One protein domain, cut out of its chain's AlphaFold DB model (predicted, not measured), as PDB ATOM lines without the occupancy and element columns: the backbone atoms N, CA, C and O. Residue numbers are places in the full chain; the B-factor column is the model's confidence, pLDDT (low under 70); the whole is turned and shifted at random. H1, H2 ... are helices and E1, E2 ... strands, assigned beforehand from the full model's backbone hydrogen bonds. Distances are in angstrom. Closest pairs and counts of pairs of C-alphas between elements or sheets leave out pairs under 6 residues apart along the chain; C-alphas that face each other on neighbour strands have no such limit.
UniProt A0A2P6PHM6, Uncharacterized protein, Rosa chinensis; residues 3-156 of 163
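What this domain is: This is residues 3 to 156 of the 163 residues of an uncharacterized protein of Rosa chinensis (UniProt A0A2P6PHM6). One long, twisted sheet of seven strands folds over like a barrel left open along one side: the wing E4, E3, E2 lies partly opposite the wing E5, E6, E7, their strands crossed, and short E1 joins the two. H2 packs on the sheet near E1 and E2, H3 sits by the E5 and E6 hairpin's turn, H1 lies off the sheet, and H4 only grazes it. The printed part has 154 residues, ordered E1 E2 E3 H1 E4 H2 E5 E6 E7 H3 H4, of mixed class; the sheet, E4 - E3 - E2 - E1 - E5 - E6 - E7, is antiparallel throughout. It is compact, with a radius of gyration of the C-alphas of 17.0 A, and spans 42 by 34 by 29 A.

How they stand to each other: E5, residues 70 to 85, bends by 77 degrees at residue 77. Its pairing is staggered: residues 70 to 72 pair with E1, residues 3 to 5 (N 3 to O 72, 3.0 A), and residues 74 to 85 with E6, residues 89 to 100 (N 81 to O 93, 2.8 A). E6 also pairs with E7, residues 119 to 124, an edge strand (N 94 to O 121, 2.8 A). E1 pairs with E2, residues 12 to 18 (N 4 to O 13, 2.8 A), E2 with E3, residues 25 to 34 (N 14 to O 29, 2.8 A), and E3 with the other edge strand, E4, residues 48 to 55 (N 30 to O 51, 2.8 A). E4 and E7 are apart. H2, residues 59 to 65, is on the sheet at a height of 8.7 A; the closest C-alphas of H2 and E2 are those of Leu 60 and Leu 15, 7.5 A apart. H3, residues 131 to 136, is on the opposite face, at a height of 9.7 A and only just over E6, with 3 of its C-alphas on it. H4, residues 148 to 155, only grazes the sheet with residues 148 to 151. H1, residues 38 to 41, is not on the sheet. Every O i to N i+4 pair is within hydrogen-bond range in H2, H3 and H4; H1 is too short for one.

Where its parts are: E5 is 37.0 A long, E6 32.3 A, E3 27.8 A and E4 21.9 A. E1 begins at C-alpha 3 (-22.147, -28.105, 2.150), and H4 ends at C-alpha 155 (-39.007, -15.582, 27.982).

The domain as a whole: The C-alphas farthest apart, those of Ala 65 and Ser 156, are 49.7 A apart. The printed part has no cut. The links E6 to E7 and H3 to H4 are long. Mean pLDDT of the printed part is 77.2; residues 3 to 10, 38 to 43, 85 to 88 and 127 to 156 are under 70.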
ATOM      1  N   PHE A   3     -22.768 -29.412   2.363       55.31
ATOM      2  CA  PHE A   3     -22.147 -28.105   2.150       55.31
ATOM      3  C   PHE A   3     -21.376 -28.074   0.831       55.31
ATOM      4  O   PHE A   3     -20.675 -29.028   0.485       55.31
ATOM      5  N   LEU A   4     -21.522 -26.972   0.097       49.25
ATOM      6  CA  LEU A   4     -20.874 -26.702  -1.179       49.25
ATOM      7  C   LEU A   4     -20.204 -25.323  -1.110       49.25
ATOM      8  O   LEU A   4     -20.854 -24.320  -0.796       49.25
ATOM      9  N   TYR A   5     -18.903 -25.280  -1.399       41.72
ATOM     10  CA  TYR A   5     -18.065 -24.089  -1.246       41.72
ATOM     11  C   TYR A   5     -17.713 -23.446  -2.597       41.72
ATOM     12  O   TYR A   5     -17.349 -24.138  -3.549       41.72
ATOM     13  N   LEU A   6     -17.779 -22.112  -2.653       44.06
ATOM     14  CA  LEU A   6     -17.227 -21.270  -3.717       44.06
ATOM     15  C   LEU A   6     -16.162 -20.368  -3.083       44.06
ATOM     16  O   LEU A   6     -16.456 -19.626  -2.153       44.06
ATOM     17  N   GLY A   7     -14.925 -20.442  -3.569       41.59
ATOM     18  CA  GLY A   7     -13.785 -19.714  -3.005       41.59
ATOM     19  C   GLY A   7     -13.963 -18.201  -2.800       41.59
ATOM     20  O   GLY A   7     -14.687 -17.519  -3.522       41.59
ATOM     21  N   THR A   8     -13.159 -17.677  -1.867       46.62
ATOM     22  CA  THR A   8     -12.815 -16.258  -1.577       46.62
ATOM     23  C   THR A   8     -13.841 -15.367  -0.861       46.62
ATOM     24  O   THR A   8     -13.439 -14.360  -0.282       46.62
ATOM     25  N   VAL A   9     -15.118 -15.740  -0.777       51.56
ATOM     26  CA  VAL A   9     -16.111 -15.090   0.111       51.56
ATOM     27  C   VAL A   9     -16.592 -16.147   1.114       51.56
ATOM     28  O   VAL A   9     -16.750 -17.293   0.702       51.56
ATOM     29  N   PRO A  10     -16.837 -15.849   2.410       69.88
ATOM     30  CA  PRO A  10     -17.355 -16.838   3.359       69.88
ATOM     31  C   PRO A  10     -18.864 -17.055   3.139       69.88
ATOM     32  O   PRO A  10     -19.658 -16.954   4.070       69.88
ATOM     33  N   SER A  11     -19.256 -17.262   1.885       75.88
ATOM     34  CA  SER A  11     -20.598 -17.648   1.484       75.88
ATOM     35  C   SER A  11     -20.604 -19.148   1.230       75.88
ATOM     36  O   SER A  11     -19.647 -19.711   0.700       75.88
ATOM     37  N   GLU A  12     -21.695 -19.800   1.591       84.94
ATOM     38  CA  GLU A  12     -21.842 -21.247   1.484       84.94
ATOM     39  C   GLU A  12     -23.199 -21.588   0.875       84.94
ATOM     40  O   GLU A  12     -24.207 -20.916   1.120       84.94
ATOM     41  N   VAL A  13     -23.228 -22.654   0.081       90.50
ATOM     42  CA  VAL A  13     -24.476 -23.247  -0.387       90.50
ATOM     43  C   VAL A  13     -24.688 -24.551   0.358       90.50
ATOM     44  O   VAL A  13     -23.823 -25.421   0.385       90.50
ATOM     45  N   ARG A  14     -25.863 -24.693   0.961       92.81
ATOM     46  CA  ARG A  14     -26.263 -25.874   1.715       92.81
ATOM     47  C   ARG A  14     -27.403 -26.577   0.998       92.81
ATOM     48  O   ARG A  14     -28.413 -25.953   0.681       92.81
ATOM     49  N   LEU A  15     -27.266 -27.879   0.779       93.88
ATOM     50  CA  LEU A  15     -28.366 -28.739   0.353       93.88
ATOM     51  C   LEU A  15     -28.931 -29.437   1.592       93.88
ATOM     52  O   LEU A  15     -28.225 -30.157   2.306       93.88
ATOM     53  N   ILE A  16     -30.199 -29.186   1.883       93.88
ATOM     54  CA  ILE A  16     -30.886 -29.680   3.071       93.88
ATOM     55  C   ILE A  16     -31.928 -30.691   2.608       93.88
ATOM     56  O   ILE A  16     -32.785 -30.358   1.798       93.88
ATOM     57  N   CYS A  17     -31.835 -31.915   3.119       93.06
ATOM     58  CA  CYS A  17     -32.847 -32.948   2.945       93.06
ATOM     59  C   CYS A  17     -33.589 -33.106   4.270       93.06
ATOM     60  O   CYS A  17     -32.944 -33.408   5.277       93.06
ATOM     61  N   ASN A  18     -34.906 -32.895   4.275       91.31
ATOM     62  CA  ASN A  18     -35.733 -33.227   5.429       91.31
ATOM     63  C   ASN A  18     -35.988 -34.740   5.440       91.31
ATOM     64  O   ASN A  18     -36.435 -35.295   4.435       91.31
ATOM     65  N   LEU A  19     -35.667 -35.388   6.558       90.06
ATOM     66  CA  LEU A  19     -35.819 -36.832   6.752       90.06
ATOM     67  C   LEU A  19     -37.010 -37.187   7.656       90.06
ATOM     68  O   LEU A  19     -37.322 -38.364   7.791       90.06
ATOM     69  N   GLU A  20     -37.676 -36.199   8.264       86.38
ATOM     70  CA  GLU A  20     -38.867 -36.433   9.096       86.38
ATOM     71  C   GLU A  20     -40.101 -36.781   8.248       86.38
ATOM     72  O   GLU A  20     -41.008 -37.481   8.693       86.38
ATOM     73  N   GLU A  21     -40.140 -36.295   7.007       83.50
ATOM     74  CA  GLU A  21     -41.224 -36.558   6.069       83.50
ATOM     75  C   GLU A  21     -41.060 -37.930   5.394       83.50
ATOM     76  O   GLU A  21     -39.966 -38.316   4.983       83.50
ATOM     77  N   THR A  22     -42.171 -38.643   5.172       82.69
ATOM     78  CA  THR A  22     -42.179 -39.948   4.476       82.69
ATOM     79  C   THR A  22     -41.603 -39.881   3.061       82.69
ATOM     80  O   THR A  22     -41.109 -40.877   2.532       82.69
ATOM     81  N   LYS A  23     -41.660 -38.700   2.436       85.81
ATOM     82  CA  LYS A  23     -40.999 -38.400   1.174       85.81
ATOM     83  C   LYS A  23     -39.958 -37.307   1.416       85.81
ATOM     84  O   LYS A  23     -40.345 -36.212   1.813       85.81
ATOM     85  N   PRO A  24     -38.673 -37.545   1.100       84.56
ATOM     86  CA  PRO A  24     -37.631 -36.565   1.362       84.56
ATOM     87  C   PRO A  24     -37.859 -35.292   0.545       84.56
ATOM     88  O   PRO A  24     -37.941 -35.333  -0.692       84.56
ATOM     89  N   THR A  25     -37.932 -34.157   1.236       90.69
ATOM     90  CA  THR A  25     -37.999 -32.825   0.632       90.69
ATOM     91  C   THR A  25     -36.617 -32.186   0.638       90.69
ATOM     92  O   THR A  25     -35.853 -32.324   1.592       90.69
ATOM     93  N   TRP A  26     -36.266 -31.521  -0.466       93.75
ATOM     94  CA  TRP A  26     -34.957 -30.898  -0.642       93.75
ATOM     95  C   TRP A  26     -35.090 -29.381  -0.701       93.75
ATOM     96  O   TRP A  26     -35.951 -28.855  -1.405       93.75
ATOM     97  N   THR A  27     -34.184 -28.689  -0.020       95.00
ATOM     98  CA  THR A  27     -34.071 -27.229  -0.022       95.00
ATOM     99  C   THR A  27     -32.625 -26.841  -0.297       95.00
ATOM    100  O   THR A  27     -31.698 -27.382   0.306       95.00
ATOM    101  N   VAL A  28     -32.428 -25.893  -1.206       94.88
ATOM    102  CA  VAL A  28     -31.152 -25.193  -1.379       94.88
ATOM    103  C   VAL A  28     -31.195 -23.958  -0.497       94.88
ATOM    104  O   VAL A  28     -32.112 -23.152  -0.628       94.88
ATOM    105  N   ARG A  29     -30.204 -23.800   0.377       92.69
ATOM    106  CA  ARG A  29     -30.017 -22.613   1.209       92.69
ATOM    107  C   ARG A  29     -28.679 -21.973   0.864       92.69
ATOM    108  O   ARG A  29     -27.633 -22.568   1.101       92.69
ATOM    109  N   PHE A  30     -28.705 -20.763   0.328       89.50
ATOM    110  CA  PHE A  30     -27.528 -19.907   0.243       89.50
ATOM    111  C   PHE A  30     -27.401 -19.110   1.539       89.50
ATOM    112  O   PHE A  30     -28.377 -18.506   1.988       89.50
ATOM    113  N   VAL A  31     -26.209 -19.100   2.128       89.06
ATOM    114  CA  VAL A  31     -25.866 -18.261   3.278       89.06
ATOM    115  C   VAL A  31     -24.711 -17.365   2.858       89.06
ATOM    116  O   VAL A  31     -23.628 -17.848   2.536       89.06
ATOM    117  N   GLY A  32     -24.958 -16.060   2.833       86.00
ATOM    118  CA  GLY A  32     -23.952 -15.050   2.547       86.00
ATOM    119  C   GLY A  32     -22.996 -14.831   3.718       86.00
ATOM    120  O   GLY A  32     -23.254 -15.244   4.853       86.00
ATOM    121  N   GLY A  33     -21.903 -14.125   3.443       82.94
ATOM    122  CA  GLY A  33     -20.974 -13.683   4.478       82.94
ATOM    123  C   GLY A  33     -21.626 -12.788   5.542       82.94
ATOM    124  O   GLY A  33     -22.694 -12.210   5.341       82.94
ATOM    125  N   ALA A  34     -20.945 -12.665   6.683       79.38
ATOM    126  CA  ALA A  34     -21.307 -11.717   7.734       79.38
ATOM    127  C   ALA A  34     -21.381 -10.283   7.187       79.38
ATOM    128  O   ALA A  34     -20.496  -9.876   6.428       79.38
ATOM    129  N   MET A  35     -22.396  -9.519   7.603       77.25
ATOM    130  CA  MET A  35     -22.457  -8.080   7.350       77.25
ATOM    131  C   MET A  35     -21.198  -7.395   7.909       77.25
ATOM    132  O   MET A  35     -20.688  -7.776   8.961       77.25
ATOM    133  N   ARG A  36     -20.676  -6.399   7.188       74.62
ATOM    134  CA  ARG A  36     -19.467  -5.643   7.556       74.62
ATOM    135  C   ARG A  36     -19.725  -4.141   7.454       74.62
ATOM    136  O   ARG A  36     -20.612  -3.721   6.718       74.62
ATOM    137  N   GLY A  37     -18.901  -3.352   8.142       72.00
ATOM    138  CA  GLY A  37     -18.958  -1.887   8.157       72.00
ATOM    139  C   GLY A  37     -19.435  -1.332   9.499       72.00
ATOM    140  O   GLY A  37     -19.826  -2.089  10.383       72.00
ATOM    141  N   ALA A  38     -19.425  -0.004   9.637       66.38
ATOM    142  CA  ALA A  38     -19.728   0.689  10.895       66.38
ATOM    143  C   ALA A  38     -21.093   0.301  11.501       66.38
ATOM    144  O   ALA A  38     -21.238   0.226  12.715       66.38
ATOM    145  N   SER A  39     -22.084  -0.007  10.658       64.12
ATOM    146  CA  SER A  39     -23.402  -0.472  11.104       64.12
ATOM    147  C   SER A  39     -23.408  -1.907  11.645       64.12
ATOM    148  O   SER A  39     -24.305  -2.242  12.403       64.12
ATOM    149  N   ALA A  40     -22.442  -2.756  11.276       65.75
ATOM    150  CA  ALA A  40     -22.318  -4.119  11.799       65.75
ATOM    151  C   ALA A  40     -21.582  -4.157  13.149       65.75
ATOM    152  O   ALA A  40     -21.920  -4.968  14.001       65.75
ATOM    153  N   GLU A  41     -20.613  -3.260  13.367       67.44
ATOM    154  CA  GLU A  41     -19.857  -3.161  14.631       67.44
ATOM    155  C   GLU A  41     -20.721  -2.704  15.815       67.44
ATOM    156  O   GLU A  41     -20.393  -2.972  16.967       67.44
ATOM    157  N   GLN A  42     -21.843  -2.037  15.533       68.19
ATOM    158  CA  GLN A  42     -22.808  -1.590  16.541       68.19
ATOM    159  C   GLN A  42     -23.809  -2.681  16.948       68.19
ATOM    160  O   GLN A  42     -24.580  -2.480  17.886       68.19
ATOM    161  N   LEU A  43     -23.821  -3.825  16.257       68.00
ATOM    162  CA  LEU A  43     -24.754  -4.915  16.521       68.00
ATOM    163  C   LEU A  43     -24.094  -5.990  17.380       68.00
ATOM    164  O   LEU A  43     -23.022  -6.497  17.065       68.00
ATOM    165  N   SER A  44     -24.787  -6.412  18.436       70.56
ATOM    166  CA  SER A  44     -24.382  -7.555  19.267       70.56
ATOM    167  C   SER A  44     -24.692  -8.912  18.618       70.56
ATOM    168  O   SER A  44     -24.513  -9.957  19.244       70.56
ATOM    169  N   VAL A  45     -25.174  -8.900  17.370       73.81
ATOM    170  CA  VAL A  45     -25.729 -10.056  16.666       73.81
ATOM    171  C   VAL A  45     -25.111 -10.206  15.284       73.81
ATOM    172  O   VAL A  45     -24.789  -9.232  14.603       73.81
ATOM    173  N   LEU A  46     -24.986 -11.452  14.836       80.19
ATOM    174  CA  LEU A  46     -24.466 -11.758  13.514       80.19
ATOM    175  C   LEU A  46     -25.572 -11.685  12.460       80.19
ATOM    176  O   LEU A  46     -26.454 -12.540  12.407       80.19
ATOM    177  N   VAL A  47     -25.461 -10.715  11.558       81.62
ATOM    178  CA  VAL A  47     -26.365 -10.571  10.413       81.62
ATOM    179  C   VAL A  47     -25.755 -11.214   9.171       81.62
ATOM    180  O   VAL A  47     -24.602 -10.942   8.823       81.62
ATOM    181  N   ARG A  48     -26.536 -12.049   8.476       84.50
ATOM    182  CA  ARG A  48     -26.168 -12.655   7.186       84.50
ATOM    183  C   ARG A  48     -27.358 -12.666   6.235       84.50
ATOM    184  O   ARG A  48     -28.496 -12.824   6.665       84.50
ATOM    185  N   THR A  49     -27.086 -12.579   4.936       83.31
ATOM    186  CA  THR A  49     -28.093 -12.839   3.900       83.31
ATOM    187  C   THR A  49     -28.368 -14.336   3.815       83.31
ATOM    188  O   THR A  49     -27.431 -15.124   3.705       83.31
ATOM    189  N   VAL A  50     -29.639 -14.737   3.819       87.00
ATOM    190  CA  VAL A  50     -30.051 -16.131   3.608       87.00
ATOM    191  C   VAL A  50     -31.099 -16.173   2.506       87.00
ATOM    192  O   VAL A  50     -32.042 -15.386   2.520       87.00
ATOM    193  N   ILE A  51     -30.926 -17.079   1.543       88.44
ATOM    194  CA  ILE A  51     -31.887 -17.308   0.458       88.44
ATOM    195  C   ILE A  51     -32.191 -18.799   0.408       88.44
ATOM    196  O   ILE A  51     -31.270 -19.616   0.381       88.44
ATOM    197  N   GLU A  52     -33.471 -19.154   0.367       91.19
ATOM    198  CA  GLU A  52     -33.923 -20.540   0.309       91.19
ATOM    199  C   GLU A  52     -34.768 -20.806  -0.928       91.19
ATOM    200  O   GLU A  52     -35.544 -19.959  -1.366       91.19
ATOM    201  N   SER A  53     -34.637 -22.009  -1.479       92.69
ATOM    202  CA  SER A  53     -35.481 -22.468  -2.576       92.69
ATOM    203  C   SER A  53     -35.736 -23.965  -2.483       92.69
ATOM    204  O   SER A  53     -34.828 -24.748  -2.184       92.69
ATOM    205  N   LYS A  54     -36.977 -24.372  -2.763       94.56
ATOM    206  CA  LYS A  54     -37.340 -25.786  -2.869       94.56
ATOM    207  C   LYS A  54     -36.631 -26.407  -4.068       94.56
ATOM    208  O   LYS A  54     -36.525 -25.808  -5.134       94.56
ATOM    209  N   ALA A  55     -36.197 -27.643  -3.901       92.62
ATOM    210  CA  ALA A  55     -35.476 -28.387  -4.912       92.62
ATOM    211  C   ALA A  55     -35.969 -29.833  -5.004       92.62
ATOM    212  O   ALA A  55     -36.714 -30.336  -4.164       92.62
ATOM    213  N   SER A  56     -35.554 -30.510  -6.070       91.31
ATOM    214  CA  SER A  56     -35.809 -31.938  -6.251       91.31
ATOM    215  C   SER A  56     -34.627 -32.773  -5.758       91.31
ATOM    216  O   SER A  56     -33.517 -32.270  -5.593       91.31
ATOM    217  N   LYS A  57     -34.829 -34.089  -5.628       89.25
ATOM    218  CA  LYS A  57     -33.780 -35.058  -5.259       89.25
ATOM    219  C   LYS A  57     -32.533 -35.047  -6.156       89.25
ATOM    220  O   LYS A  57     -31.496 -35.569  -5.774       89.25
ATOM    221  N   ASN A  58     -32.622 -34.470  -7.357       90.88
ATOM    222  CA  ASN A  58     -31.498 -34.382  -8.291       90.88
ATOM    223  C   ASN A  58     -30.600 -33.162  -8.036       90.88
ATOM    224  O   ASN A  58     -29.657 -32.938  -8.793       90.88
ATOM    225  N   VAL A  59     -30.876 -32.372  -6.995       92.31
ATOM    226  CA  VAL A  59     -30.165 -31.122  -6.718       92.31
ATOM    227  C   VAL A  59     -28.657 -31.316  -6.567       92.31
ATOM    228  O   VAL A  59     -27.897 -30.555  -7.151       92.31
ATOM    229  N   LEU A  60     -28.198 -32.386  -5.914       91.44
ATOM    230  CA  LEU A  60     -26.762 -32.661  -5.791       91.44
ATOM    231  C   LEU A  60     -26.089 -32.842  -7.164       91.44
ATOM    232  O   LEU A  60     -25.029 -32.277  -7.419       91.44
ATOM    233  N   ARG A  61     -26.742 -33.568  -8.084       92.62
ATOM    234  CA  ARG A  61     -26.241 -33.766  -9.455       92.62
ATOM    235  C   ARG A  61     -26.192 -32.460 -10.238       92.62
ATOM    236  O   ARG A  61     -25.234 -32.237 -10.969       92.62
ATOM    237  N   LEU A  62     -27.204 -31.604 -10.075       93.12
ATOM    238  CA  LEU A  62     -27.218 -30.277 -10.691       93.12
ATOM    239  C   LEU A  62     -26.019 -29.447 -10.217       93.12
ATOM    240  O   LEU A  62     -25.314 -28.878 -11.041       93.12
ATOM    241  N   PHE A  63     -25.748 -29.415  -8.913       92.75
ATOM    242  CA  PHE A  63     -24.624 -28.651  -8.375       92.75
ATOM    243  C   PHE A  63     -23.263 -29.188  -8.839       92.75
ATOM    244  O   PHE A  63     -22.384 -28.390  -9.160       92.75
ATOM    245  N   TYR A  64     -23.107 -30.508  -8.983       93.38
ATOM    246  CA  TYR A  64     -21.921 -31.080  -9.631       93.38
ATOM    247  C   TYR A  64     -21.777 -30.637 -11.092       93.38
ATOM    248  O   TYR A  64     -20.681 -30.269 -11.506       93.38
ATOM    249  N   ALA A  65     -22.869 -30.604 -11.863       94.88
ATOM    250  CA  ALA A  65     -22.847 -30.112 -13.243       94.88
ATOM    251  C   ALA A  65     -22.503 -28.611 -13.336       94.88
ATOM    252  O   ALA A  65     -21.908 -28.177 -14.318       94.88
ATOM    253  N   LEU A  66     -22.829 -27.832 -12.300       92.88
ATOM    254  CA  LEU A  66     -22.452 -26.421 -12.163       92.88
ATOM    255  C   LEU A  66     -21.008 -26.218 -11.662       92.88
ATOM    256  O   LEU A  66     -20.581 -25.080 -11.486       92.88
ATOM    257  N   GLY A  67     -20.252 -27.296 -11.423       91.69
ATOM    258  CA  GLY A  67     -18.849 -27.244 -11.005       91.69
ATOM    259  C   GLY A  67     -18.621 -27.164  -9.494       91.69
ATOM    260  O   GLY A  67     -17.473 -27.042  -9.062       91.69
ATOM    261  N   TYR A  68     -19.671 -27.265  -8.674       89.38
ATOM    262  CA  TYR A  68     -19.504 -27.354  -7.225       89.38
ATOM    263  C   TYR A  68     -18.964 -28.724  -6.829       89.38
ATOM    264  O   TYR A  68     -19.222 -29.737  -7.481       89.38
ATOM    265  N   LYS A  69     -18.253 -28.760  -5.704       90.19
ATOM    266  CA  LYS A  69     -17.798 -29.996  -5.069       90.19
ATOM    267  C   LYS A  69     -18.440 -30.122  -3.701       90.19
ATOM    268  O   LYS A  69     -18.617 -29.123  -3.007       90.19
ATOM    269  N   LEU A  70     -18.775 -31.357  -3.347       88.56
ATOM    270  CA  LEU A  70     -19.188 -31.694  -1.998       88.56
ATOM    271  C   LEU A  70     -18.015 -31.454  -1.049       88.56
ATOM    272  O   LEU A  70     -16.947 -32.023  -1.260       88.56
ATOM    273  N   ASP A  71     -18.232 -30.619  -0.038       88.06
ATOM    274  CA  ASP A  71     -17.248 -30.358   1.011       88.06
ATOM    275  C   ASP A  71     -17.420 -31.363   2.158       88.06
ATOM    276  O   ASP A  71     -16.574 -32.223   2.385       88.06
ATOM    277  N   HIS A  72     -18.576 -31.328   2.825       88.12
ATOM    278  CA  HIS A  72     -18.907 -32.258   3.898       88.12
ATOM    279  C   HIS A  72     -20.416 -32.523   3.995       88.12
ATOM    280  O   HIS A  72     -21.248 -31.735   3.532       88.12
ATOM    281  N   GLU A  73     -20.766 -33.651   4.618       92.25
ATOM    282  CA  GLU A  73     -22.139 -34.049   4.918       92.25
ATOM    283  C   GLU A  73     -22.320 -34.227   6.431       92.25
ATOM    284  O   GLU A  73     -21.532 -34.901   7.099       92.25
ATOM    285  N   LEU A  74     -23.373 -33.611   6.969       93.50
ATOM    286  CA  LEU A  74     -23.747 -33.693   8.380       93.50
ATOM    287  C   LEU A  74     -25.188 -34.172   8.533       93.50
ATOM    288  O   LEU A  74     -26.083 -33.714   7.813       93.50
ATOM    289  N   LEU A  75     -25.434 -34.990   9.550       94.19
ATOM    290  CA  LEU A  75     -26.769 -35.305  10.042       94.19
ATOM    291  C   LEU A  75     -27.055 -34.449  11.279       94.19
ATOM    292  O   LEU A  75     -26.372 -34.555  12.296       94.19
ATOM    293  N   ARG A  76     -28.073 -33.591  11.191       93.31
ATOM    294  CA  ARG A  76     -28.574 -32.822  12.334       93.31
ATOM    295  C   ARG A  76     -29.827 -33.495  12.873       93.31
ATOM    296  O   ARG A  76     -30.741 -33.760  12.100       93.31
ATOM    297  N   VAL A  77     -29.851 -33.739  14.179       91.62
ATOM    298  CA  VAL A  77     -30.993 -34.326  14.895       91.62
ATOM    299  C   VAL A  77     -31.338 -33.406  16.053       91.62
ATOM    300  O   VAL A  77     -30.451 -33.028  16.817       91.62
ATOM    301  N   GLY A  78     -32.597 -33.008  16.184       91.88
ATOM    302  CA  GLY A  78     -32.987 -32.035  17.193       91.88
ATOM    303  C   GLY A  78     -34.422 -31.569  17.039       91.88
ATOM    304  O   GLY A  78     -35.224 -32.225  16.386       91.88
ATOM    305  N   PHE A  79     -34.722 -30.423  17.635       89.81
ATOM    306  CA  PHE A  79     -36.023 -29.774  17.546       89.81
ATOM    307  C   PHE A  79     -35.843 -28.265  17.389       89.81
ATOM    308  O   PHE A  79     -34.808 -27.697  17.751       89.81
ATOM    309  N   ALA A  80     -36.867 -27.614  16.850       89.19
ATOM    310  CA  ALA A  80     -36.918 -26.169  16.726       89.19
ATOM    311  C   ALA A  80     -38.216 -25.630  17.325       89.19
ATOM    312  O   ALA A  80     -39.299 -26.168  17.088       89.19
ATOM    313  N   PHE A  81     -38.101 -24.542  18.075       88.38
ATOM    314  CA  PHE A  81     -39.230 -23.745  18.521       88.38
ATOM    315  C   PHE A  81     -39.326 -22.491  17.667       88.38
ATOM    316  O   PHE A  81     -38.311 -21.869  17.359       88.38
ATOM    317  N   HIS A  82     -40.550 -22.109  17.328       86.00
ATOM    318  CA  HIS A  82     -40.831 -20.904  16.563       86.00
ATOM    319  C   HIS A  82     -41.704 -19.995  17.420       86.00
ATOM    320  O   HIS A  82     -42.749 -20.426  17.912       86.00
ATOM    321  N   PHE A  83     -41.285 -18.748  17.598       83.31
ATOM    322  CA  PHE A  83     -42.039 -17.731  18.324       83.31
ATOM    323  C   PHE A  83     -42.254 -16.526  17.420       83.31
ATOM    324  O   PHE A  83     -41.361 -16.125  16.672       83.31
ATOM    325  N   GLN A  84     -43.440 -15.933  17.510       78.81
ATOM    326  CA  GLN A  84     -43.716 -14.647  16.886       78.81
ATOM    327  C   GLN A  84     -43.461 -13.549  17.916       78.81
ATOM    328  O   GLN A  84     -44.030 -13.574  19.007       78.81
ATOM    329  N   ARG A  85     -42.601 -12.593  17.573       68.94
ATOM    330  CA  ARG A  85     -42.446 -11.334  18.298       68.94
ATOM    331  C   ARG A  85     -43.189 -10.267  17.498       68.94
ATOM    332  O   ARG A  85     -42.787  -9.923  16.393       68.94
ATOM    333  N   GLY A  86     -44.314  -9.789  18.028       68.25
ATOM    334  CA  GLY A  86     -45.207  -8.902  17.279       68.25
ATOM    335  C   GLY A  86     -45.839  -9.589  16.060       68.25
ATOM    336  O   GLY A  86     -46.049 -10.800  16.055       68.25
ATOM    337  N   THR A  87     -46.172  -8.807  15.031       62.38
ATOM    338  CA  THR A  87     -46.873  -9.288  13.824       62.38
ATOM    339  C   THR A  87     -45.948  -9.626  12.653       62.38
ATOM    340  O   THR A  87     -46.431 -10.149  11.652       62.38
ATOM    341  N   GLN A  88     -44.644  -9.331  12.744       65.56
ATOM    342  CA  GLN A  88     -43.742  -9.375  11.582       65.56
ATOM    343  C   GLN A  88     -42.406 -10.099  11.811       65.56
ATOM    344  O   GLN A  88     -41.651 -10.277  10.854       65.56
ATOM    345  N   MET A  89     -42.100 -10.545  13.033       70.06
ATOM    346  CA  MET A  89     -40.818 -11.179  13.346       70.06
ATOM    347  C   MET A  89     -41.011 -12.601  13.863       70.06
ATOM    348  O   MET A  89     -41.484 -12.823  14.976       70.06
ATOM    349  N   THR A  90     -40.566 -13.578  13.073       80.25
ATOM    350  CA  THR A  90     -40.458 -14.970  13.515       80.25
ATOM    351  C   THR A  90     -39.047 -15.239  14.015       80.25
ATOM    352  O   THR A  90     -38.078 -15.166  13.255       80.25
ATOM    353  N   VAL A  91     -38.945 -15.588  15.292       83.12
ATOM    354  CA  VAL A  91     -37.719 -16.062  15.927       83.12
ATOM    355  C   VAL A  91     -37.772 -17.583  15.987       83.12
ATOM    356  O   VAL A  91     -38.772 -18.164  16.401       83.12
ATOM    357  N   THR A  92     -36.694 -18.230  15.566       86.81
ATOM    358  CA  THR A  92     -36.527 -19.680  15.601       86.81
ATOM    359  C   THR A  92     -35.381 -20.026  16.540       86.81
ATOM    360  O   THR A  92     -34.259 -19.559  16.351       86.81
ATOM    361  N   VAL A  93     -35.648 -20.858  17.541       88.81
ATOM    362  CA  VAL A  93     -34.617 -21.457  18.397       88.81
ATOM    363  C   VAL A  93     -34.493 -22.920  18.040       88.81
ATOM    364  O   VAL A  93     -35.411 -23.699  18.280       88.81
ATOM    365  N   THR A  94     -33.352 -23.292  17.474       90.50
ATOM    366  CA  THR A  94     -33.027 -24.672  17.117       90.50
ATOM    367  C   THR A  94     -32.055 -25.245  18.132       90.50
ATOM    368  O   THR A  94     -31.000 -24.663  18.374       90.50
ATOM    369  N   VAL A  95     -32.387 -26.406  18.690       90.75
ATOM    370  CA  VAL A  95     -31.505 -27.192  19.555       90.75
ATOM    371  C   VAL A  95     -31.204 -28.491  18.827       90.75
ATOM    372  O   VAL A  95     -32.116 -29.268  18.548       90.75
ATOM    373  N   SER A  96     -29.940 -28.730  18.473       92.06
ATOM    374  CA  SER A  96     -29.571 -29.890  17.656       92.06
ATOM    375  C   SER A  96     -28.243 -30.525  18.044       92.06
ATOM    376  O   SER A  96     -27.283 -29.851  18.410       92.06
ATOM    377  N   LEU A  97     -28.178 -31.848  17.920       91.56
ATOM    378  CA  LEU A  97     -26.937 -32.601  17.847       91.56
ATOM    379  C   LEU A  97     -26.463 -32.621  16.391       91.56
ATOM    380  O   LEU A  97     -27.234 -32.924  15.476       91.56
ATOM    381  N   VAL A  98     -25.187 -32.310  16.183       92.94
ATOM    382  CA  VAL A  98     -24.550 -32.354  14.864       92.94
ATOM    383  C   VAL A  98     -23.693 -33.610  14.781       92.94
ATOM    384  O   VAL A  98     -22.755 -33.782  15.559       92.94
ATOM    385  N   ASN A  99     -24.001 -34.471  13.820       93.19
ATOM    386  CA  ASN A  99     -23.269 -35.701  13.552       93.19
ATOM    387  C   ASN A  99     -22.551 -35.584  12.209       93.19
ATOM    388  O   ASN A  99     -23.126 -35.092  11.235       93.19
ATOM    389  N   LYS A 100     -21.300 -36.037  12.150       94.06
ATOM    390  CA  LYS A 100     -20.599 -36.231  10.878       94.06
ATOM    391  C   LYS A 100     -21.047 -37.547  10.255       94.06
ATOM    392  O   LYS A 100     -21.385 -38.483  10.977       94.06
ATOM    393  N   MET A 101     -20.995 -37.607   8.932       93.88
ATOM    394  CA  MET A 101     -21.339 -38.784   8.138       93.88
ATOM    395  C   MET A 101     -20.047 -39.400   7.581       93.88
ATOM    396  O   MET A 101     -19.511 -38.870   6.607       93.88
ATOM    397  N   PRO A 102     -19.480 -40.456   8.204       90.06
ATOM    398  CA  PRO A 102     -18.235 -41.072   7.732       90.06
ATOM    399  C   PRO A 102     -18.397 -41.716   6.353       90.06
ATOM    400  O   PRO A 102     -17.482 -41.672   5.532       90.06
ATOM    401  N   GLN A 103     -19.576 -42.282   6.106       91.19
ATOM    402  CA  GLN A 103     -20.007 -42.769   4.809       91.19
ATOM    403  C   GLN A 103     -21.115 -41.871   4.265       91.19
ATOM    404  O   GLN A 103     -22.085 -41.556   4.956       91.19
ATOM    405  N   LEU A 104     -20.965 -41.475   3.003       87.81
ATOM    406  CA  LEU A 104     -21.896 -40.570   2.349       87.81
ATOM    407  C   LEU A 104     -23.298 -41.187   2.271       87.81
ATOM    408  O   LEU A 104     -23.454 -42.317   1.808       87.81
ATOM    409  N   HIS A 105     -24.309 -40.419   2.669       87.19
ATOM    410  CA  HIS A 105     -25.723 -40.799   2.713       87.19
ATOM    411  C   HIS A 105     -26.087 -41.955   3.666       87.19
ATOM    412  O   HIS A 105     -27.242 -42.382   3.666       87.19
ATOM    413  N   ASN A 106     -25.155 -42.463   4.481       92.00
ATOM    414  CA  ASN A 106     -25.425 -43.554   5.421       92.00
ATOM    415  C   ASN A 106     -25.672 -43.013   6.839       92.00
ATOM    416  O   ASN A 106     -24.731 -42.748   7.589       92.00
ATOM    417  N   ILE A 107     -26.946 -42.809   7.187       91.75
ATOM    418  CA  ILE A 107     -27.342 -42.190   8.465       91.75
ATOM    419  C   ILE A 107     -27.108 -43.097   9.675       91.75
ATOM    420  O   ILE A 107     -26.947 -42.583  10.779       91.75
ATOM    421  N   ASP A 108     -27.050 -44.412   9.474       92.94
ATOM    422  CA  ASP A 108     -26.901 -45.388  10.558       92.94
ATOM    423  C   ASP A 108     -25.482 -45.377  11.141       92.94
ATOM    424  O   ASP A 108     -25.267 -45.710  12.305       92.94
ATOM    425  N   GLU A 109     -24.508 -44.936  10.344       93.38
ATOM    426  CA  GLU A 109     -23.109 -44.780  10.749       93.38
ATOM    427  C   GLU A 109     -22.768 -43.351  11.200       93.38
ATOM    428  O   GLU A 109     -21.595 -43.018  11.407       93.38
ATOM    429  N   ALA A 110     -23.766 -42.474  11.336       93.31
ATOM    430  CA  ALA A 110     -23.543 -41.106  11.774       93.31
ATOM    431  C   ALA A 110     -22.968 -41.082  13.197       93.31
ATOM    432  O   ALA A 110     -23.488 -41.720  14.113       93.31
ATOM    433  N   VAL A 111     -21.910 -40.295  13.402       94.56
ATOM    434  CA  VAL A 111     -21.274 -40.154  14.718       94.56
ATOM    435  C   VAL A 111     -21.270 -38.695  15.163       94.56
ATOM    436  O   VAL A 111     -21.020 -37.807  14.338       94.56
ATOM    437  N   PRO A 112     -21.517 -38.409  16.454       91.81
ATOM    438  CA  PRO A 112     -21.548 -37.042  16.956       91.81
ATOM    439  C   PRO A 112     -20.210 -36.348  16.718       91.81
ATOM    440  O   PRO A 112     -19.148 -36.897  17.014       91.81
ATOM    441  N   VAL A 113     -20.266 -35.120  16.195       91.38
ATOM    442  CA  VAL A 113     -19.074 -34.270  16.047       91.38
ATOM    443  C   VAL A 113     -18.525 -33.919  17.427       91.38
ATOM    444  O   VAL A 113     -17.317 -33.982  17.644       91.38
ATOM    445  N   THR A 114     -19.426 -33.623  18.365       88.31
ATOM    446  CA  THR A 114     -19.085 -33.259  19.738       88.31
ATOM    447  C   THR A 114     -19.998 -34.010  20.713       88.31
ATOM    448  O   THR A 114     -21.112 -33.557  20.987       88.31
ATOM    449  N   PRO A 115     -19.575 -35.182  21.220       87.12
ATOM    450  CA  PRO A 115     -20.371 -35.962  22.165       87.12
ATOM    451  C   PRO A 115     -20.753 -35.144  23.405       87.12
ATOM    452  O   PRO A 115     -19.919 -34.450  23.979       87.12
ATOM    453  N   GLY A 116     -22.018 -35.228  23.823       83.56
ATOM    454  CA  GLY A 116     -22.521 -34.549  25.024       83.56
ATOM    455  C   GLY A 116     -22.780 -33.044  24.878       83.56
ATOM    456  O   GLY A 116     -23.205 -32.425  25.848       83.56
ATOM    457  N   ILE A 117     -22.567 -32.453  23.696       87.31
ATOM    458  CA  ILE A 117     -22.823 -31.029  23.442       87.31
ATOM    459  C   ILE A 117     -23.938 -30.874  22.405       87.31
ATOM    460  O   ILE A 117     -23.918 -31.495  21.343       87.31
ATOM    461  N   GLN A 118     -24.903 -30.007  22.712       88.88
ATOM    462  CA  GLN A 118     -25.953 -29.592  21.787       88.88
ATOM    463  C   GLN A 118     -25.660 -28.189  21.262       88.88
ATOM    464  O   GLN A 118     -25.240 -27.297  21.999       88.88
ATOM    465  N   LEU A 119     -25.893 -27.995  19.970       88.94
ATOM    466  CA  LEU A 119     -25.828 -26.697  19.328       88.94
ATOM    467  C   LEU A 119     -27.170 -25.987  19.505       88.94
ATOM    468  O   LEU A 119     -28.204 -26.518  19.096       88.94
ATOM    469  N   VAL A 120     -27.130 -24.781  20.075       89.25
ATOM    470  CA  VAL A 120     -28.285 -23.889  20.188       89.25
ATOM    471  C   VAL A 120     -28.099 -22.729  19.215       89.25
ATOM    472  O   VAL A 120     -27.183 -21.921  19.352       89.25
ATOM    473  N   GLU A 121     -28.965 -22.656  18.212       88.56
ATOM    474  CA  GLU A 121     -28.993 -21.576  17.227       88.56
ATOM    475  C   GLU A 121     -30.273 -20.765  17.427       88.56
ATOM    476  O   GLU A 121     -31.373 -21.306  17.324       88.56
ATOM    477  N   VAL A 122     -30.131 -19.467  17.697       87.12
ATOM    478  CA  VAL A 122     -31.248 -18.517  17.719       87.12
ATOM    479  C   VAL A 122     -31.159 -17.673  16.457       87.12
ATOM    480  O   VAL A 122     -30.153 -17.001  16.227       87.12
ATOM    481  N   THR A 123     -32.186 -17.726  15.620       87.12
ATOM    482  CA  THR A 123     -32.260 -16.955  14.378       87.12
ATOM    483  C   THR A 123     -33.564 -16.182  14.320       87.12
ATOM    484  O   THR A 123     -34.580 -16.613  14.855       87.12
ATOM    485  N   ALA A 124     -33.557 -15.038  13.649       85.06
ATOM    486  CA  ALA A 124     -34.784 -14.366  13.264       85.06
ATOM    487  C   ALA A 124     -34.682 -13.916  11.817       85.06
ATOM    488  O   ALA A 124     -33.648 -13.400  11.385       85.06
ATOM    489  N   SER A 125     -35.758 -14.133  11.073       76.94
ATOM    490  CA  SER A 125     -35.850 -13.668   9.697       76.94
ATOM    491  C   SER A 125     -36.205 -12.187   9.698       76.94
ATOM    492  O   SER A 125     -37.218 -11.795  10.276       76.94
ATOM    493  N   ALA A 126     -35.381 -11.377   9.039       71.75
ATOM    494  CA  ALA A 126     -35.653  -9.968   8.798       71.75
ATOM    495  C   ALA A 126     -35.948  -9.749   7.311       71.75
ATOM    496  O   ALA A 126     -35.206 -10.234   6.452       71.75
ATOM    497  N   SER A 127     -37.010  -9.007   7.006       68.62
ATOM    498  CA  SER A 127     -37.167  -8.369   5.701       68.62
ATOM    499  C   SER A 127     -36.431  -7.025   5.715       68.62
ATOM    500  O   SER A 127     -35.936  -6.578   6.751       68.62
ATOM    501  N   PHE A 128     -36.359  -6.352   4.566       62.69
ATOM    502  CA  PHE A 128     -35.817  -4.991   4.501       62.69
ATOM    503  C   PHE A 128     -36.539  -4.028   5.464       62.69
ATOM    504  O   PHE A 128     -35.915  -3.139   6.034       62.69
ATOM    505  N   GLU A 129     -37.835  -4.244   5.684       60.88
ATOM    506  CA  GLU A 129     -38.692  -3.398   6.521       60.88
ATOM    507  C   GLU A 129     -38.488  -3.656   8.021       60.88
ATOM    508  O   GLU A 129     -38.573  -2.726   8.819       60.88
ATOM    509  N   THR A 130     -38.169  -4.896   8.413       62.25
ATOM    510  CA  THR A 130     -38.039  -5.303   9.826       62.25
ATOM    511  C   THR A 130     -36.593  -5.370  10.315       62.25
ATOM    512  O   THR A 130     -36.336  -5.715  11.469       62.25
ATOM    513  N   TYR A 131     -35.629  -5.013   9.462       63.28
ATOM    514  CA  TYR A 131     -34.199  -5.120   9.749       63.28
ATOM    515  C   TYR A 131     -33.782  -4.437  11.058       63.28
ATOM    516  O   TYR A 131     -33.155  -5.065  11.910       63.28
ATOM    517  N   THR A 132     -34.146  -3.165  11.231       65.00
ATOM    518  CA  THR A 132     -33.765  -2.372  12.411       65.00
ATOM    519  C   THR A 132     -34.374  -2.938  13.690       65.00
ATOM    520  O   THR A 132     -33.713  -2.964  14.727       65.00
ATOM    521  N   GLU A 133     -35.609  -3.440  13.607       65.62
ATOM    522  CA  GLU A 133     -36.280  -4.096  14.725       65.62
ATOM    523  C   GLU A 133     -35.493  -5.345  15.125       65.62
ATOM    524  O   GLU A 133     -34.963  -5.388  16.231       65.62
ATOM    525  N   VAL A 134     -35.288  -6.288  14.200       65.75
ATOM    526  CA  VAL A 134     -34.570  -7.548  14.451       65.75
ATOM    527  C   VAL A 134     -33.153  -7.308  14.983       65.75
ATOM    528  O   VAL A 134     -32.751  -7.932  15.968       65.75
ATOM    529  N   ALA A 135     -32.404  -6.383  14.383       61.09
ATOM    530  CA  ALA A 135     -31.016  -6.107  14.744       61.09
ATOM    531  C   ALA A 135     -30.861  -5.560  16.180       61.09
ATOM    532  O   ALA A 135     -29.869  -5.849  16.847       61.09
ATOM    533  N   SER A 136     -31.861  -4.829  16.682       63.12
ATOM    534  CA  SER A 136     -31.856  -4.262  18.039       63.12
ATOM    535  C   SER A 136     -32.198  -5.267  19.151       63.12
ATOM    536  O   SER A 136     -31.968  -4.987  20.324       63.12
ATOM    537  N   THR A 137     -32.717  -6.454  18.809       55.97
ATOM    538  CA  THR A 137     -33.250  -7.418  19.794       55.97
ATOM    539  C   THR A 137     -32.212  -8.301  20.495       55.97
ATOM    540  O   THR A 137     -32.595  -9.108  21.340       55.97
ATOM    541  N   GLY A 138     -30.916  -8.168  20.189       51.88
ATOM    542  CA  GLY A 138     -29.861  -8.866  20.936       51.88
ATOM    543  C   GLY A 138     -29.908 -10.398  20.830       51.88
ATOM    544  O   GLY A 138     -29.636 -11.100  21.801       51.88
ATOM    545  N   ILE A 139     -30.263 -10.929  19.658       50.16
ATOM    546  CA  ILE A 139     -30.242 -12.362  19.327       50.16
ATOM    547  C   ILE A 139     -28.806 -12.916  19.387       50.16
ATOM    548  O   ILE A 139     -28.050 -12.869  18.417       50.16
ATOM    549  N   SER A 140     -28.426 -13.451  20.544       40.28
ATOM    550  CA  SER A 140     -27.121 -14.075  20.771       40.28
ATOM    551  C   SER A 140     -27.116 -15.545  20.335       40.28
ATOM    552  O   SER A 140     -27.967 -16.335  20.747       40.28
ATOM    553  N   THR A 141     -26.130 -15.938  19.525       41.94
ATOM    554  CA  THR A 141     -25.769 -17.349  19.329       41.94
ATOM    555  C   THR A 141     -24.837 -17.781  20.460       41.94
ATOM    556  O   THR A 141     -23.731 -17.253  20.569       41.94
ATOM    557  N   GLY A 142     -25.252 -18.748  21.281       37.53
ATOM    558  CA  GLY A 142     -24.451 -19.282  22.385       37.53
ATOM    559  C   GLY A 142     -24.313 -20.802  22.315       37.53
ATOM    560  O   GLY A 142     -25.268 -21.508  22.002       37.53
ATOM    561  N   VAL A 143     -23.129 -21.325  22.639       34.91
ATOM    562  CA  VAL A 143     -22.940 -22.750  22.950       34.91
ATOM    563  C   VAL A 143     -23.292 -22.925  24.424       34.91
ATOM    564  O   VAL A 143     -22.584 -22.405  25.284       34.91
ATOM    565  N   VAL A 144     -24.401 -23.602  24.730       31.95
ATOM    566  CA  VAL A 144     -24.876 -23.774  26.112       31.95
ATOM    567  C   VAL A 144     -24.853 -25.259  26.482       31.95
ATOM    568  O   VAL A 144     -25.385 -26.064  25.721       31.95
ATOM    569  N   PRO A 145     -24.311 -25.653  27.653       32.31
ATOM    570  CA  PRO A 145     -24.370 -27.039  28.124       32.31
ATOM    571  C   PRO A 145     -25.789 -27.545  28.431       32.31
ATOM    572  O   PRO A 145     -25.968 -28.742  28.598       32.31
ATOM    573  N   ILE A 146     -26.798 -26.667  28.499       37.75
ATOM    574  CA  ILE A 146     -28.215 -26.986  28.730       37.75
ATOM    575  C   ILE A 146     -29.078 -25.920  28.030       37.75
ATOM    576  O   ILE A 146     -29.059 -24.744  28.389       37.75
ATOM    577  N   ALA A 147     -29.859 -26.333  27.029       40.91
ATOM    578  CA  ALA A 147     -30.678 -25.454  26.187       40.91
ATOM    579  C   ALA A 147     -31.790 -24.680  26.934       40.91
ATOM    580  O   ALA A 147     -32.334 -23.713  26.402       40.91
ATOM    581  N   ALA A 148     -32.110 -25.059  28.176       37.78
ATOM    582  CA  ALA A 148     -33.169 -24.427  28.961       37.78
ATOM    583  C   ALA A 148     -32.857 -22.969  29.358       37.78
ATOM    584  O   ALA A 148     -33.768 -22.149  29.426       37.78
ATOM    585  N   ALA A 149     -31.584 -22.617  29.581       38.69
ATOM    586  CA  ALA A 149     -31.218 -21.295  30.099       38.69
ATOM    587  C   ALA A 149     -31.363 -20.169  29.055       38.69
ATOM    588  O   ALA A 149     -31.848 -19.088  29.379       38.69
ATOM    589  N   ALA A 150     -31.001 -20.423  27.790       41.00
ATOM    590  CA  ALA A 150     -31.117 -19.424  26.722       41.00
ATOM    591  C   ALA A 150     -32.583 -19.133  26.356       41.00
ATOM    592  O   ALA A 150     -32.956 -17.978  26.161       41.00
ATOM    593  N   ALA A 151     -33.428 -20.172  26.330       42.91
ATOM    594  CA  ALA A 151     -34.867 -20.012  26.141       42.91
ATOM    595  C   ALA A 151     -35.511 -19.259  27.321       42.91
ATOM    596  O   ALA A 151     -36.303 -18.348  27.097       42.91
ATOM    597  N   ALA A 152     -35.117 -19.564  28.564       41.94
ATOM    598  CA  ALA A 152     -35.617 -18.869  29.750       41.94
ATOM    599  C   ALA A 152     -35.264 -17.370  29.754       41.94
ATOM    600  O   ALA A 152     -36.120 -16.551  30.077       41.94
ATOM    601  N   SER A 153     -34.052 -16.992  29.327       42.84
ATOM    602  CA  SER A 153     -33.667 -15.576  29.210       42.84
ATOM    603  C   SER A 153     -34.493 -14.812  28.171       42.84
ATOM    604  O   SER A 153     -34.835 -13.661  28.416       42.84
ATOM    605  N   LEU A 154     -34.862 -15.442  27.049       45.59
ATOM    606  CA  LEU A 154     -35.744 -14.830  26.043       45.59
ATOM    607  C   LEU A 154     -37.203 -14.712  26.519       45.59
ATOM    608  O   LEU A 154     -37.921 -13.821  26.072       45.59
ATOM    609  N   MET A 155     -37.647 -15.591  27.421       45.81
ATOM    610  CA  MET A 155     -39.007 -15.582  27.982       45.81
ATOM    611  C   MET A 155     -39.158 -14.690  29.226       45.81
ATOM    612  O   MET A 155     -40.282 -14.416  29.642       45.81
ATOM    613  N   SER A 156     -38.055 -14.237  29.830       43.50
ATOM    614  CA  SER A 156     -38.062 -13.517  31.112       43.50
ATOM    615  C   SER A 156     -38.291 -11.997  31.006       43.50
ATOM    616  O   SER A 156     -38.380 -11.347  32.045       43.50
TER     617      SER A 156